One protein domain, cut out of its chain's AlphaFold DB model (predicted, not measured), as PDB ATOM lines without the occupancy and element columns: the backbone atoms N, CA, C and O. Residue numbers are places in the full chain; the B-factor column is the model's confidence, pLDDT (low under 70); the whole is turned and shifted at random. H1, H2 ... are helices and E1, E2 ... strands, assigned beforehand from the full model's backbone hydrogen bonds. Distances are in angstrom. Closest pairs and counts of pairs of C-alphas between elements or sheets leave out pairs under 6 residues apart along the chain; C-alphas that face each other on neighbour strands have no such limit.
ATOM      1  N   TYR A   3      24.175  52.266 -28.943       91.38
ATOM      2  CA  TYR A   3      23.876  53.638 -28.519       91.38
ATOM      3  C   TYR A   3      24.426  53.959 -27.129       91.38
ATOM      4  O   TYR A   3      24.680  53.072 -26.311       91.38
ATOM      5  N   VAL A   4      24.612  55.255 -26.878       93.88
ATOM      6  CA  VAL A   4      25.019  55.790 -25.576       93.88
ATOM      7  C   VAL A   4      23.787  55.923 -24.690       93.88
ATOM      8  O   VAL A   4      22.782  56.507 -25.093       93.88
ATOM      9  N   VAL A   5      23.863  55.397 -23.472       94.06
ATOM     10  CA  VAL A   5      22.776  55.485 -22.496       94.06
ATOM     11  C   VAL A   5      22.704  56.901 -21.926       94.06
ATOM     12  O   VAL A   5      23.633  57.362 -21.258       94.06
ATOM     13  N   ASP A   6      21.569  57.568 -22.130       95.12
ATOM     14  CA  ASP A   6      21.249  58.823 -21.453       95.12
ATOM     15  C   ASP A   6      20.735  58.534 -20.034       95.12
ATOM     16  O   ASP A   6      19.622  58.054 -19.829       95.12
ATOM     17  N   PHE A   7      21.556  58.829 -19.025       94.50
ATOM     18  CA  PHE A   7      21.167  58.652 -17.626       94.50
ATOM     19  C   PHE A   7      20.251  59.764 -17.091       94.50
ATOM     20  O   PHE A   7      19.756  59.642 -15.972       94.50
ATOM     21  N   LYS A   8      20.053  60.861 -17.836       96.25
ATOM     22  CA  LYS A   8      19.111  61.931 -17.471       96.25
ATOM     23  C   LYS A   8      17.695  61.587 -17.917       96.25
ATOM     24  O   LYS A   8      16.754  61.858 -17.180       96.25
ATOM     25  N   ASN A   9      17.562  60.967 -19.089       96.75
ATOM     26  CA  ASN A   9      16.289  60.523 -19.648       96.75
ATOM     27  C   ASN A   9      16.264  58.993 -19.730       96.75
ATOM     28  O   ASN A   9      16.660  58.397 -20.730       96.75
ATOM     29  N   VAL A  10      15.801  58.352 -18.653       95.88
ATOM     30  CA  VAL A  10      15.752  56.887 -18.559       95.88
ATOM     31  C   VAL A  10      14.787  56.326 -19.606       95.88
ATOM     32  O   VAL A  10      13.615  56.690 -19.640       95.88
ATOM     33  N   SER A  11      15.287  55.419 -20.445       94.75
ATOM     34  CA  SER A  11      14.548  54.800 -21.550       94.75
ATOM     35  C   SER A  11      14.628  53.278 -21.470       94.75
ATOM     36  O   SER A  11      15.664  52.741 -21.080       94.75
ATOM     37  N   THR A  12      13.560  52.586 -21.872       95.31
ATOM     38  CA  THR A  12      13.474  51.115 -21.945       95.31
ATOM     39  C   THR A  12      13.898  50.545 -23.295       95.31
ATOM     40  O   THR A  12      13.761  49.341 -23.508       95.31
ATOM     41  N   VAL A  13      14.419  51.384 -24.199       92.81
ATOM     42  CA  VAL A  13      14.886  50.940 -25.518       92.81
ATOM     43  C   VAL A  13      15.884  49.788 -25.375       92.81
ATOM     44  O   VAL A  13      16.782  49.845 -24.526       92.81
ATOM     45  N   GLY A  14      15.691  48.740 -26.178       88.19
ATOM     46  CA  GLY A  14      16.506  47.519 -26.190       88.19
ATOM     47  C   GLY A  14      16.167  46.502 -25.090       88.19
ATOM     48  O   GLY A  14      16.731  45.407 -25.071       88.19
ATOM     49  N   LEU A  15      15.246  46.832 -24.177       92.12
ATOM     50  CA  LEU A  15      14.841  45.998 -23.039       92.12
ATOM     51  C   LEU A  15      13.365  45.578 -23.101       92.12
ATOM     52  O   LEU A  15      12.870  44.958 -22.162       92.12
ATOM     53  N   GLU A  16      12.664  45.873 -24.194       91.94
ATOM     54  CA  GLU A  16      11.209  45.716 -24.354       91.94
ATOM     55  C   GLU A  16      10.745  44.260 -24.237       91.94
ATOM     56  O   GLU A  16       9.602  43.987 -23.886       91.94
ATOM     57  N   SER A  17      11.645  43.310 -24.498       90.50
ATOM     58  CA  SER A  17      11.379  41.878 -24.326       90.50
ATOM     59  C   SER A  17      11.373  41.419 -22.861       90.50
ATOM     60  O   SER A  17      10.980  40.288 -22.576       90.50
ATOM     61  N   SER A  18      11.813  42.266 -21.924       91.62
ATOM     62  CA  SER A  18      11.864  41.947 -20.499       91.62
ATOM     63  C   SER A  18      10.560  42.327 -19.789       91.62
ATOM     64  O   SER A  18      10.116  43.469 -19.909       91.62
ATOM     65  N   PRO A  19       9.999  41.456 -18.928       92.19
ATOM     66  CA  PRO A  19       8.857  41.811 -18.081       92.19
ATOM     67  C   PRO A  19       9.207  42.852 -17.001       92.19
ATOM     68  O   PRO A  19       8.320  43.366 -16.329       92.19
ATOM     69  N   VAL A  20      10.497  43.151 -16.813       92.19
ATOM     70  CA  VAL A  20      11.019  44.120 -15.834       92.19
ATOM     71  C   VAL A  20      11.852  45.213 -16.518       92.19
ATOM     72  O   VAL A  20      12.854  45.678 -15.971       92.19
ATOM     73  N   ALA A  21      11.465  45.602 -17.739       93.62
ATOM     74  CA  ALA A  21      12.201  46.546 -18.585       93.62
ATOM     75  C   ALA A  21      12.539  47.871 -17.880       93.62
ATOM     76  O   ALA A  21      13.677  48.329 -17.954       93.62
ATOM     77  N   GLU A  22      11.593  48.457 -17.141       94.06
ATOM     78  CA  GLU A  22      11.794  49.723 -16.416       94.06
ATOM     79  C   GLU A  22      12.877  49.618 -15.334       94.06
ATOM     80  O   GLU A  22      13.746  50.483 -15.224       94.06
ATOM     81  N   ALA A  23      12.876  48.526 -14.565       94.00
ATOM     82  CA  ALA A  23      13.874  48.297 -13.525       94.00
ATOM     83  C   ALA A  23      15.278  48.112 -14.124       94.00
ATOM     84  O   ALA A  23      16.254  48.669 -13.615       94.00
ATOM     85  N   LEU A  24      15.380  47.372 -15.234       93.81
ATOM     86  CA  LEU A  24      16.639  47.196 -15.962       93.81
ATOM     87  C   LEU A  24      17.133  48.519 -16.568       93.81
ATOM     88  O   LEU A  24      18.321  48.823 -16.472       93.81
ATOM     89  N   ALA A  25      16.232  49.335 -17.121       95.25
ATOM     90  CA  ALA A  25      16.552  50.662 -17.635       95.25
ATOM     91  C   ALA A  25      17.093  51.588 -16.534       95.25
ATOM     92  O   ALA A  25      18.089  52.283 -16.744       95.25
ATOM     93  N   GLY A  26      16.491  51.555 -15.342       95.50
ATOM     94  CA  GLY A  26      16.968  52.304 -14.178       95.50
ATOM     95  C   GLY A  26      18.352  51.853 -13.701       95.50
ATOM     96  O   GLY A  26      19.210  52.689 -13.411       95.50
ATOM     97  N   LEU A  27      18.610  50.541 -13.661       94.81
ATOM     98  CA  LEU A  27      19.932  49.999 -13.325       94.81
ATOM     99  C   LEU A  27      20.992  50.454 -14.339       94.81
ATOM    100  O   LEU A  27      22.022  51.000 -13.948       94.81
ATOM    101  N   ARG A  28      20.687  50.327 -15.633       94.25
ATOM    102  CA  ARG A  28      21.544  50.776 -16.736       94.25
ATOM    103  C   ARG A  28      21.853  52.277 -16.659       94.25
ATOM    104  O   ARG A  28      22.997  52.688 -16.835       94.25
ATOM    105  N   ALA A  29      20.859  53.112 -16.347       95.94
ATOM    106  CA  ALA A  29      21.050  54.552 -16.159       95.94
ATOM    107  C   ALA A  29      21.939  54.874 -14.943       95.94
ATOM    108  O   ALA A  29      22.777  55.778 -15.001       95.94
ATOM    109  N   ASN A  30      21.807  54.118 -13.848       96.31
ATOM    110  CA  ASN A  30      22.672  54.267 -12.677       96.31
ATOM    111  C   ASN A  30      24.136  53.944 -12.995       96.31
ATOM    112  O   ASN A  30      25.025  54.694 -12.586       96.31
ATOM    113  N   GLU A  31      24.384  52.871 -13.747       93.88
ATOM    114  CA  GLU A  31      25.721  52.519 -14.226       93.88
ATOM    115  C   GLU A  31      26.278  53.621 -15.132       93.88
ATOM    116  O   GLU A  31      27.366  54.137 -14.871       93.88
ATOM    117  N   ALA A  32      25.503  54.070 -16.121       94.50
ATOM    118  CA  ALA A  32      25.908  55.142 -17.026       94.50
ATOM    119  C   ALA A  32      26.296  56.431 -16.284       94.50
ATOM    120  O   ALA A  32      27.353  57.018 -16.540       94.50
ATOM    121  N   ARG A  33      25.501  56.830 -15.286       95.94
ATOM    122  CA  ARG A  33      25.812  57.972 -14.419       95.94
ATOM    123  C   ARG A  33      27.099  57.756 -13.624       95.94
ATOM    124  O   ARG A  33      27.894  58.687 -13.490       95.94
ATOM    125  N   TYR A  34      27.318  56.556 -13.086       94.00
ATOM    126  CA  TYR A  34      28.541  56.229 -12.353       94.00
ATOM    127  C   TYR A  34      29.778  56.340 -13.250       94.00
ATOM    128  O   TYR A  34      30.744  57.005 -12.865       94.00
ATOM    129  N   PHE A  35      29.737  55.767 -14.456       92.25
ATOM    130  CA  PHE A  35      30.855  55.830 -15.398       92.25
ATOM    131  C   PHE A  35      31.161  57.259 -15.848       92.25
ATOM    132  O   PHE A  35      32.326  57.671 -15.825       92.25
ATOM    133  N   MET A  36      30.135  58.058 -16.139       92.00
ATOM    134  CA  MET A  36      30.317  59.468 -16.479       92.00
ATOM    135  C   MET A  36      30.884  60.272 -15.299       92.00
ATOM    136  O   MET A  36      31.839  61.039 -15.445       92.00
ATOM    137  N   ASN A  37      30.347  60.094 -14.092       94.38
ATOM    138  CA  ASN A  37      30.789  60.874 -12.938       94.38
ATOM    139  C   ASN A  37      32.214  60.520 -12.519       94.38
ATOM    140  O   ASN A  37      33.029  61.429 -12.340       94.38
ATOM    141  N   LYS A  38      32.514  59.224 -12.396       92.75
ATOM    142  CA  LYS A  38      33.787  58.736 -11.867       92.75
ATOM    143  C   LYS A  38      34.904  58.731 -12.903       92.75
ATOM    144  O   LYS A  38      36.025  59.096 -12.569       92.75
ATOM    145  N   TYR A  39      34.607  58.325 -14.134       90.50
ATOM    146  CA  TYR A  39      35.627  58.109 -15.159       90.50
ATOM    147  C   TYR A  39      35.519  59.060 -16.349       90.50
ATOM    148  O   TYR A  39      36.399  59.041 -17.202       90.50
ATOM    149  N   LYS A  40      34.476  59.903 -16.413       90.94
ATOM    150  CA  LYS A  40      34.210  60.780 -17.568       90.94
ATOM    151  C   LYS A  40      34.118  59.973 -18.868       90.94
ATOM    152  O   LYS A  40      34.631  60.378 -19.908       90.94
ATOM    153  N   HIS A  41      33.476  58.808 -18.778       87.50
ATOM    154  CA  HIS A  41      33.289  57.890 -19.893       87.50
ATOM    155  C   HIS A  41      31.814  57.698 -20.206       87.50
ATOM    156  O   HIS A  41      30.994  57.501 -19.307       87.50
ATOM    157  N   GLU A  42      31.510  57.741 -21.499       91.06
ATOM    158  CA  GLU A  42      30.204  57.372 -22.020       91.06
ATOM    159  C   GLU A  42      29.964  55.876 -21.827       91.06
ATOM    160  O   GLU A  42      30.873  55.048 -21.938       91.06
ATOM    161  N   PHE A  43      28.718  55.543 -21.507       91.88
ATOM    162  CA  PHE A  43      28.282  54.176 -21.293       91.88
ATOM    163  C   PHE A  43      27.460  53.734 -22.495       91.88
ATOM    164  O   PHE A  43      26.299  54.115 -22.647       91.88
ATOM    165  N   THR A  44      28.101  52.962 -23.365       92.56
ATOM    166  CA  THR A  44      27.520  52.502 -24.625       92.56
ATOM    167  C   THR A  44      27.089  51.053 -24.492       92.56
ATOM    168  O   THR A  44      27.851  50.217 -24.001       92.56
ATOM    169  N   VAL A  45      25.882  50.751 -24.959       92.38
ATOM    170  CA  VAL A  45      25.345  49.391 -25.008       92.38
ATOM    171  C   VAL A  45      25.181  48.916 -26.445       92.38
ATOM    172  O   VAL A  45      25.015  49.719 -27.365       92.38
ATOM    173  N   VAL A  46      25.260  47.601 -26.620       91.62
ATOM    174  CA  VAL A  46      25.124  46.885 -27.890       91.62
ATOM    175  C   VAL A  46      24.143  45.738 -27.684       91.62
ATOM    176  O   VAL A  46      24.186  45.056 -26.661       91.62
ATOM    177  N   SER A  47      23.263  45.493 -28.651       92.44
ATOM    178  CA  SER A  47      22.342  44.349 -28.603       92.44
ATOM    179  C   SER A  47      23.086  43.014 -28.508       92.44
ATOM    180  O   SER A  47      24.102  42.819 -29.176       92.44
ATOM    181  N   ALA A  48      22.540  42.056 -27.756       91.25
ATOM    182  CA  ALA A  48      23.148  40.737 -27.566       91.25
ATOM    183  C   ALA A  48      23.482  40.016 -28.886       91.25
ATOM    184  O   ALA A  48      24.543  39.407 -28.995       91.25
ATOM    185  N   SER A  49      22.631  40.150 -29.909       90.56
ATOM    186  CA  SER A  49      22.844  39.557 -31.240       90.56
ATOM    187  C   SER A  49      24.108  40.053 -31.945       90.56
ATOM    188  O   SER A  49      24.708  39.318 -32.717       90.56
ATOM    189  N   GLU A  50      24.521  41.291 -31.679       89.31
ATOM    190  CA  GLU A  50      25.726  41.901 -32.256       89.31
ATOM    191  C   GLU A  50      26.965  41.688 -31.376       89.31
ATOM    192  O   GLU A  50      28.074  42.047 -31.760       89.31
ATOM    193  N   SER A  51      26.797  41.109 -30.184       90.19
ATOM    194  CA  SER A  51      27.866  40.933 -29.198       90.19
ATOM    195  C   SER A  51      27.991  39.487 -28.713       90.19
ATOM    196  O   SER A  51      28.438  39.231 -27.590       90.19
ATOM    197  N   GLN A  52      27.619  38.531 -29.567       91.56
ATOM    198  CA  GLN A  52      27.577  37.114 -29.212       91.56
ATOM    199  C   GLN A  52      28.942  36.596 -28.735       91.56
ATOM    200  O   GLN A  52      29.021  35.967 -27.686       91.56
ATOM    201  N   GLU A  53      30.033  36.986 -29.401       89.88
ATOM    202  CA  GLU A  53      31.398  36.616 -28.992       89.88
ATOM    203  C   GLU A  53      31.730  37.051 -27.555       89.88
ATOM    204  O   GLU A  53      32.419  36.352 -26.810       89.88
ATOM    205  N   THR A  54      31.234  38.219 -27.133       90.44
ATOM    206  CA  THR A  54      31.451  38.712 -25.769       90.44
ATOM    207  C   THR A  54      30.630  37.929 -24.759       90.44
ATOM    208  O   THR A  54      31.151  37.618 -23.687       90.44
ATOM    209  N   ILE A  55      29.384  37.601 -25.097       92.06
ATOM    210  CA  ILE A  55      28.509  36.780 -24.257       92.06
ATOM    211  C   ILE A  55      29.123  35.394 -24.062       92.06
ATOM    212  O   ILE A  55      29.236  34.941 -22.923       92.06
ATOM    213  N   ASP A  56      29.589  34.763 -25.137       92.44
ATOM    214  CA  ASP A  56      30.183  33.425 -25.104       92.44
ATOM    215  C   ASP A  56      31.472  33.410 -24.280       92.44
ATOM    216  O   ASP A  56      31.666  32.542 -23.428       92.44
ATOM    217  N   TYR A  57      32.325  34.422 -24.464       92.62
ATOM    218  CA  TYR A  57      33.542  34.593 -23.676       92.62
ATOM    219  C   TYR A  57      33.253  34.715 -22.174       92.62
ATOM    220  O   TYR A  57      33.889  34.037 -21.366       92.62
ATOM    221  N   VAL A  58      32.289  35.560 -21.790       90.75
ATOM    222  CA  VAL A  58      31.919  35.741 -20.378       90.75
ATOM    223  C   VAL A  58      31.295  34.466 -19.822       90.75
ATOM    224  O   VAL A  58      31.686  34.036 -18.741       90.75
ATOM    225  N   ASN A  59      30.380  33.827 -20.556       92.31
ATOM    226  CA  ASN A  59      29.745  32.587 -20.119       92.31
ATOM    227  C   ASN A  59      30.778  31.478 -19.881       92.31
ATOM    228  O   ASN A  59      30.699  30.762 -18.884       92.31
ATOM    229  N   ARG A  60      31.786  31.376 -20.755       93.88
ATOM    230  CA  ARG A  60      32.896  30.436 -20.594       93.88
ATOM    231  C   ARG A  60      33.675  30.695 -19.303       93.88
ATOM    232  O   ARG A  60      33.862  29.764 -18.532       93.88
ATOM    233  N   ILE A  61      34.058  31.942 -19.025       93.62
ATOM    234  CA  ILE A  61      34.780  32.305 -17.789       93.62
ATOM    235  C   ILE A  61      33.942  32.017 -16.544       93.62
ATOM    236  O   ILE A  61      34.436  31.424 -15.589       93.62
ATOM    237  N   LEU A  62      32.670  32.422 -16.544       92.44
ATOM    238  CA  LEU A  62      31.763  32.177 -15.422       92.44
ATOM    239  C   LEU A  62      31.653  30.675 -15.125       92.44
ATOM    240  O   LEU A  62      31.717  30.262 -13.963       92.44
ATOM    241  N   LYS A  63      31.563  29.858 -16.175       92.56
ATOM    242  CA  LYS A  63      31.489  28.405 -16.066       92.56
ATOM    243  C   LYS A  63      32.798  27.799 -15.565       92.56
ATOM    244  O   LYS A  63      32.774  27.037 -14.605       92.56
ATOM    245  N   GLU A  64      33.918  28.138 -16.192       94.88
ATOM    246  CA  GLU A  64      35.225  27.526 -15.929       94.88
ATOM    247  C   GLU A  64      35.826  27.968 -14.586       94.88
ATOM    248  O   GLU A  64      36.364  27.143 -13.853       94.88
ATOM    249  N   GLU A  65      35.716  29.248 -14.222       94.94
ATOM    250  CA  GLU A  65      36.408  29.801 -13.045       94.94
ATOM    251  C   GLU A  65      35.544  29.882 -11.787       94.94
ATOM    252  O   GLU A  65      36.056  30.036 -10.670       94.94
ATOM    253  N   ARG A  66      34.221  29.894 -11.960       92.06
ATOM    254  CA  ARG A  66      33.268  30.146 -10.871       92.06
ATOM    255  C   ARG A  66      32.171  29.093 -10.781       92.06
ATOM    256  O   ARG A  66      31.446  29.096  -9.791       92.06
ATOM    257  N   GLY A  67      32.052  28.196 -11.763       93.00
ATOM    258  CA  GLY A  67      30.996  27.187 -11.786       93.00
ATOM    259  C   GLY A  67      29.592  27.798 -11.812       93.00
ATOM    260  O   GLY A  67      28.671  27.242 -11.211       93.00
ATOM    261  N   ILE A  68      29.426  28.959 -12.452       93.00
ATOM    262  CA  ILE A  68      28.141  29.660 -12.574       93.00
ATOM    263  C   ILE A  68      27.835  29.970 -14.044       93.00
ATOM    264  O   ILE A  68      28.734  30.054 -14.872       93.00
ATOM    265  N   GLU A  69      26.562  30.147 -14.376       92.38
ATOM    266  CA  GLU A  69      26.091  30.471 -15.729       92.38
ATOM    267  C   GLU A  69      25.035  31.580 -15.698       92.38
ATOM    268  O   GLU A  69      24.512  31.936 -14.636       92.38
ATOM    269  N   PHE A  70      24.685  32.129 -16.861       90.62
ATOM    270  CA  PHE A  70      23.574  33.070 -16.951       90.62
ATOM    271  C   PHE A  70      22.245  32.385 -16.595       90.62
ATOM    272  O   PHE A  70      21.838  31.381 -17.172       90.62
ATOM    273  N   ALA A  71      21.534  32.962 -15.633       90.00
ATOM    274  CA  ALA A  71      20.195  32.554 -15.232       90.00
ATOM    275  C   ALA A  71      19.112  33.076 -16.184       90.00
ATOM    276  O   ALA A  71      18.006  32.540 -16.202       90.00
ATOM    277  N   ALA A  72      19.414  34.132 -16.940       88.56
ATOM    278  CA  ALA A  72      18.507  34.771 -17.884       88.56
ATOM    279  C   ALA A  72      19.220  35.043 -19.211       88.56
ATOM    280  O   ALA A  72      20.438  35.220 -19.245       88.56
ATOM    281  N   LYS A  73      18.447  35.112 -20.299       90.75
ATOM    282  CA  LYS A  73      18.966  35.467 -21.623       90.75
ATOM    283  C   LYS A  73      19.514  36.905 -21.598       90.75
ATOM    284  O   LYS A  73      18.749  37.814 -21.273       90.75
ATOM    285  N   PRO A  74      20.789  37.135 -21.960       92.00
ATOM    286  CA  PRO A  74      21.320  38.485 -22.106       92.00
ATOM    287  C   PRO A  74      20.578  39.254 -23.206       92.00
ATOM    288  O   PRO A  74      20.308  38.702 -24.274       92.00
ATOM    289  N   LEU A  75      20.260  40.524 -22.944       92.00
ATOM    290  CA  LEU A  75      19.586  41.411 -23.905       92.00
ATOM    291  C   LEU A  75      20.562  42.393 -24.556       92.00
ATOM    292  O   LEU A  75      20.517  42.617 -25.764       92.00
ATOM    293  N   GLU A  76      21.494  42.913 -23.763       91.56
ATOM    294  CA  GLU A  76      22.505  43.870 -24.192       91.56
ATOM    295  C   GLU A  76      23.847  43.564 -23.514       91.56
ATOM    296  O   GLU A  76      23.908  42.974 -22.428       91.56
ATOM    297  N   THR A  77      24.931  43.992 -24.149       91.62
ATOM    298  CA  THR A  77      26.274  44.045 -23.573       91.62
ATOM    299  C   THR A  77      26.764  45.486 -23.536       91.62
ATOM    300  O   THR A  77      26.340  46.333 -24.320       91.62
ATOM    301  N   VAL A  78      27.678  45.773 -22.612       89.06
ATOM    302  CA  VAL A  78      28.340  47.076 -22.540       89.06
ATOM    303  C   VAL A  78      29.565  47.059 -23.448       89.06
ATOM    304  O   VAL A  78      30.444  46.205 -23.306       89.06
ATOM    305  N   ALA A  79      29.644  48.028 -24.353       80.12
ATOM    306  CA  ALA A  79      30.799  48.270 -25.207       80.12
ATOM    307  C   ALA A  79      31.537  49.527 -24.733       80.12
ATOM    308  O   ALA A  79      31.449  50.603 -25.319       80.12
ATOM    309  N   THR A  80      32.286  49.400 -23.644       64.19
ATOM    310  CA  THR A  80      33.185  50.448 -23.150       64.19
ATOM    311  C   THR A  80      34.492  50.424 -23.944       64.19
ATOM    312  O   THR A  80      35.411  49.650 -23.664       64.19
ATOM    313  N   LEU A  81      34.598  51.286 -24.958       50.88
ATOM    314  CA  LEU A  81      35.859  51.523 -25.661       50.88
ATOM    315  C   LEU A  81      36.770  52.399 -24.794       50.88
ATOM    316  O   LEU A  81      36.520  53.588 -24.615       50.88
ATOM    317  N   LYS A  82      37.876  51.838 -24.296       45.00
ATOM    318  CA  LYS A  82      38.985  52.640 -23.769       45.00
ATOM    319  C   LYS A  82      39.997  52.860 -24.892       45.00
ATOM    320  O   LYS A  82      40.882  52.034 -25.107       45.00
ATOM    321  N   GLN A  83      39.881  53.978 -25.605       33.41
ATOM    322  CA  GLN A  83      40.998  54.514 -26.387       33.41
ATOM    323  C   GLN A  83      42.013  55.104 -25.397       33.41
ATOM    324  O   GLN A  83      42.014  56.301 -25.122       33.41
ATOM    325  N   VAL A  84      42.867  54.265 -24.803       36.59
ATOM    326  CA  VAL A  84      44.124  54.784 -24.247       36.59
ATOM    327  C   VAL A  84      45.022  54.993 -25.450       36.59
ATOM    328  O   VAL A  84      45.271  54.031 -26.174       36.59
ATOM    329  N   LYS A  85      45.473  56.233 -25.689       33.06
ATOM    330  CA  LYS A  85      46.476  56.549 -26.718       33.06
ATOM    331  C   LYS A  85      47.603  55.506 -26.646       33.06
ATOM    332  O   LYS A  85      48.409  55.544 -25.723       33.06
ATOM    333  N   GLY A  86      47.605  54.560 -27.585       35.56
ATOM    334  CA  GLY A  86      48.632  53.529 -27.724       35.56
ATOM    335  C   GLY A  86      48.392  52.158 -27.076       35.56
ATOM    336  O   GLY A  86      49.261  51.324 -27.263       35.56
ATOM    337  N   ASN A  87      47.287  51.875 -26.364       30.28
ATOM    338  CA  ASN A  87      46.965  50.509 -25.891       30.28
ATOM    339  C   ASN A  87      45.483  50.353 -25.490       30.28
ATOM    340  O   ASN A  87      45.041  50.871 -24.464       30.28
ATOM    341  N   VAL A  88      44.696  49.593 -26.255       37.16
ATOM    342  CA  VAL A  88      43.286  49.315 -25.928       37.16
ATOM    343  C   VAL A  88      43.215  48.440 -24.670       37.16
ATOM    344  O   VAL A  88      43.525  47.255 -24.713       37.16
ATOM    345  N   THR A  89      42.802  49.008 -23.533       34.44
ATOM    346  CA  THR A  89      42.479  48.237 -22.317       34.44
ATOM    347  C   THR A  89      40.966  48.153 -22.166       34.44
ATOM    348  O   THR A  89      40.338  49.043 -21.589       34.44
ATOM    349  N   SER A  90      40.367  47.083 -22.689       38.66
ATOM    350  CA  SER A  90      38.940  46.796 -22.541       38.66
ATOM    351  C   SER A  90      38.599  46.579 -21.063       38.66
ATOM    352  O   SER A  90      38.896  45.549 -20.468       38.66
ATOM    353  N   HIS A  91      37.963  47.567 -20.436       40.06
ATOM    354  CA  HIS A  91      37.282  47.339 -19.165       40.06
ATOM    355  C   HIS A  91      35.913  46.766 -19.521       40.06
ATOM    356  O   HIS A  91      34.959  47.523 -19.671       40.06
ATOM    357  N   LYS A  92      35.834  45.446 -19.744       38.41
ATOM    358  CA  LYS A  92      34.562  44.735 -19.937       38.41
ATOM    359  C   LYS A  92      33.818  44.738 -18.603       38.41
ATOM    360  O   LYS A  92      34.076  43.911 -17.734       38.41
ATOM    361  N   VAL A  93      32.933  45.710 -18.425       39.19
ATOM    362  CA  VAL A  93      31.987  45.725 -17.308       39.19
ATOM    363  C   VAL A  93      30.954  44.652 -17.628       39.19
ATOM    364  O   VAL A  93      30.320  44.696 -18.683       39.19
ATOM    365  N   GLN A  94      30.886  43.622 -16.787       40.78
ATOM    366  CA  GLN A  94      30.033  42.468 -17.034       40.78
ATOM    367  C   GLN A  94      28.556  42.875 -17.043       40.78
ATOM    368  O   GLN A  94      28.084  43.621 -16.194       40.78
ATOM    369  N   SER A  95      27.885  42.361 -18.067       43.97
ATOM    370  CA  SER A  95      26.488  42.513 -18.463       43.97
ATOM    371  C   SER A  95      25.460  42.433 -17.333       43.97
ATOM    372  O   SER A  95      25.627  41.678 -16.378       43.97
ATOM    373  N   ILE A  96      24.321  43.091 -17.569       50.12
ATOM    374  CA  ILE A  96      23.061  43.064 -16.804       50.12
ATOM    375  C   ILE A  96      22.379  41.682 -16.915       50.12
ATOM    376  O   ILE A  96      21.235  41.547 -17.347       50.12
ATOM    377  N   ALA A  97      23.097  40.611 -16.588       55.72
ATOM    378  CA  ALA A  97      22.594  39.250 -16.660       55.72
ATOM    379  C   ALA A  97      22.660  38.620 -15.271       55.72
ATOM    380  O   ALA A  97      23.723  38.497 -14.663       55.72
ATOM    381  N   ARG A  98      21.496  38.212 -14.761       65.75
ATOM    382  CA  ARG A  98      21.406  37.430 -13.528       65.75
ATOM    383  C   ARG A  98      22.189  36.133 -13.733       65.75
ATOM    384  O   ARG A  98      21.987  35.479 -14.749       65.75
ATOM    385  N   VAL A  99      23.046  35.755 -12.788       77.81
ATOM    386  CA  VAL A  99      23.802  34.490 -12.807       77.81
ATOM    387  C   VAL A  99      23.229  33.501 -11.793       77.81
ATOM    388  O   VAL A  99      22.605  33.906 -10.810       77.81
ATOM    389  N   LYS A 100      23.415  32.204 -12.035       80.12
ATOM    390  CA  LYS A 100      23.030  31.112 -11.132       80.12
ATOM    391  C   LYS A 100      24.144  30.056 -11.077       80.12
ATOM    392  O   LYS A 100      24.859  29.895 -12.066       80.12
ATOM    393  N   PRO A 101      24.309  29.347  -9.950       80.88
ATOM    394  CA  PRO A 101      25.253  28.240  -9.864       80.88
ATOM    395  C   PRO A 101      24.870  27.096 -10.802       80.88
ATOM    396  O   PRO A 101      23.685  26.867 -11.059       80.88
ATOM    397  N   LEU A 102      25.878  26.373 -11.290       79.12
ATOM    398  CA  LEU A 102      25.664  25.141 -12.043       79.12
ATOM    399  C   LEU A 102      25.054  24.057 -11.138       79.12
ATOM    400  O   LEU A 102      25.399  23.982  -9.951       79.12
TER     401      LEU A 102
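Overview. This is residues 3 to 102 of the 106 residues of an uncharacterized protein of Anoxybacillus amylolyticus (UniProt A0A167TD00). A short antiparallel pair of strands, E1 and E3, sits near the middle, with the long helix H1 toward one end and, toward the other, a small unit of helix H2 beside a second antiparallel pair, E2 and E4. From the long link between E3 and E4, residues 83 to 88 stick out as a free arm. The printed part has 100 residues, with two named helices and four named strands in the order H1, E1, H2, E2, E3, E4; the class is mixed, with 47 residues in named elements, under half. It is compact, with a radius of gyration of the C-alphas of 14.1 A and spans of 40 by 37 by 23 A.

Arrangement. Residues 3 to 4 pair antiparallel with residues 44 to 45 of E1, residues 44 to 47. H1, residues 21 to 39, is apart from H2, residues 52 to 66. E1 and E3, residues 76 to 78, are antiparallel at 149 degrees, with N 46 and O 77 2.8 A apart, within hydrogen-bond range. The closest C-alphas of H2 and E2, residues 68 to 70, are those of Leu 62 and Ile 68, 5.3 A apart. E2 and E4, residues 99 to 101, are antiparallel at 144 degrees, with N 69 and O 100 at 2.9 A. H2 and E4 are near each other, with 6 pairs of C-alphas within 10 A. In H1 and H2 every O i to N i+4 pair is within hydrogen-bond range.

Along the chain. H1 begins at C-alpha 21 (12.201, 46.546, -18.585) and is 26.3 A long. E1 is 10.4 A, H2 20.4 A, E2 7.2 A, E3 6.9 A and E4 7.1 A, ending at C-alpha 101 (25.253, 28.240, -9.864).

Size, cuts and confidence. The C-alphas farthest apart, those of Pro 19 and Gly 86, are 42.6 A apart. The printed part has no cut. The link from E3 to E4, 20 residues, is long. Residues 80 to 98 have pLDDT under 70.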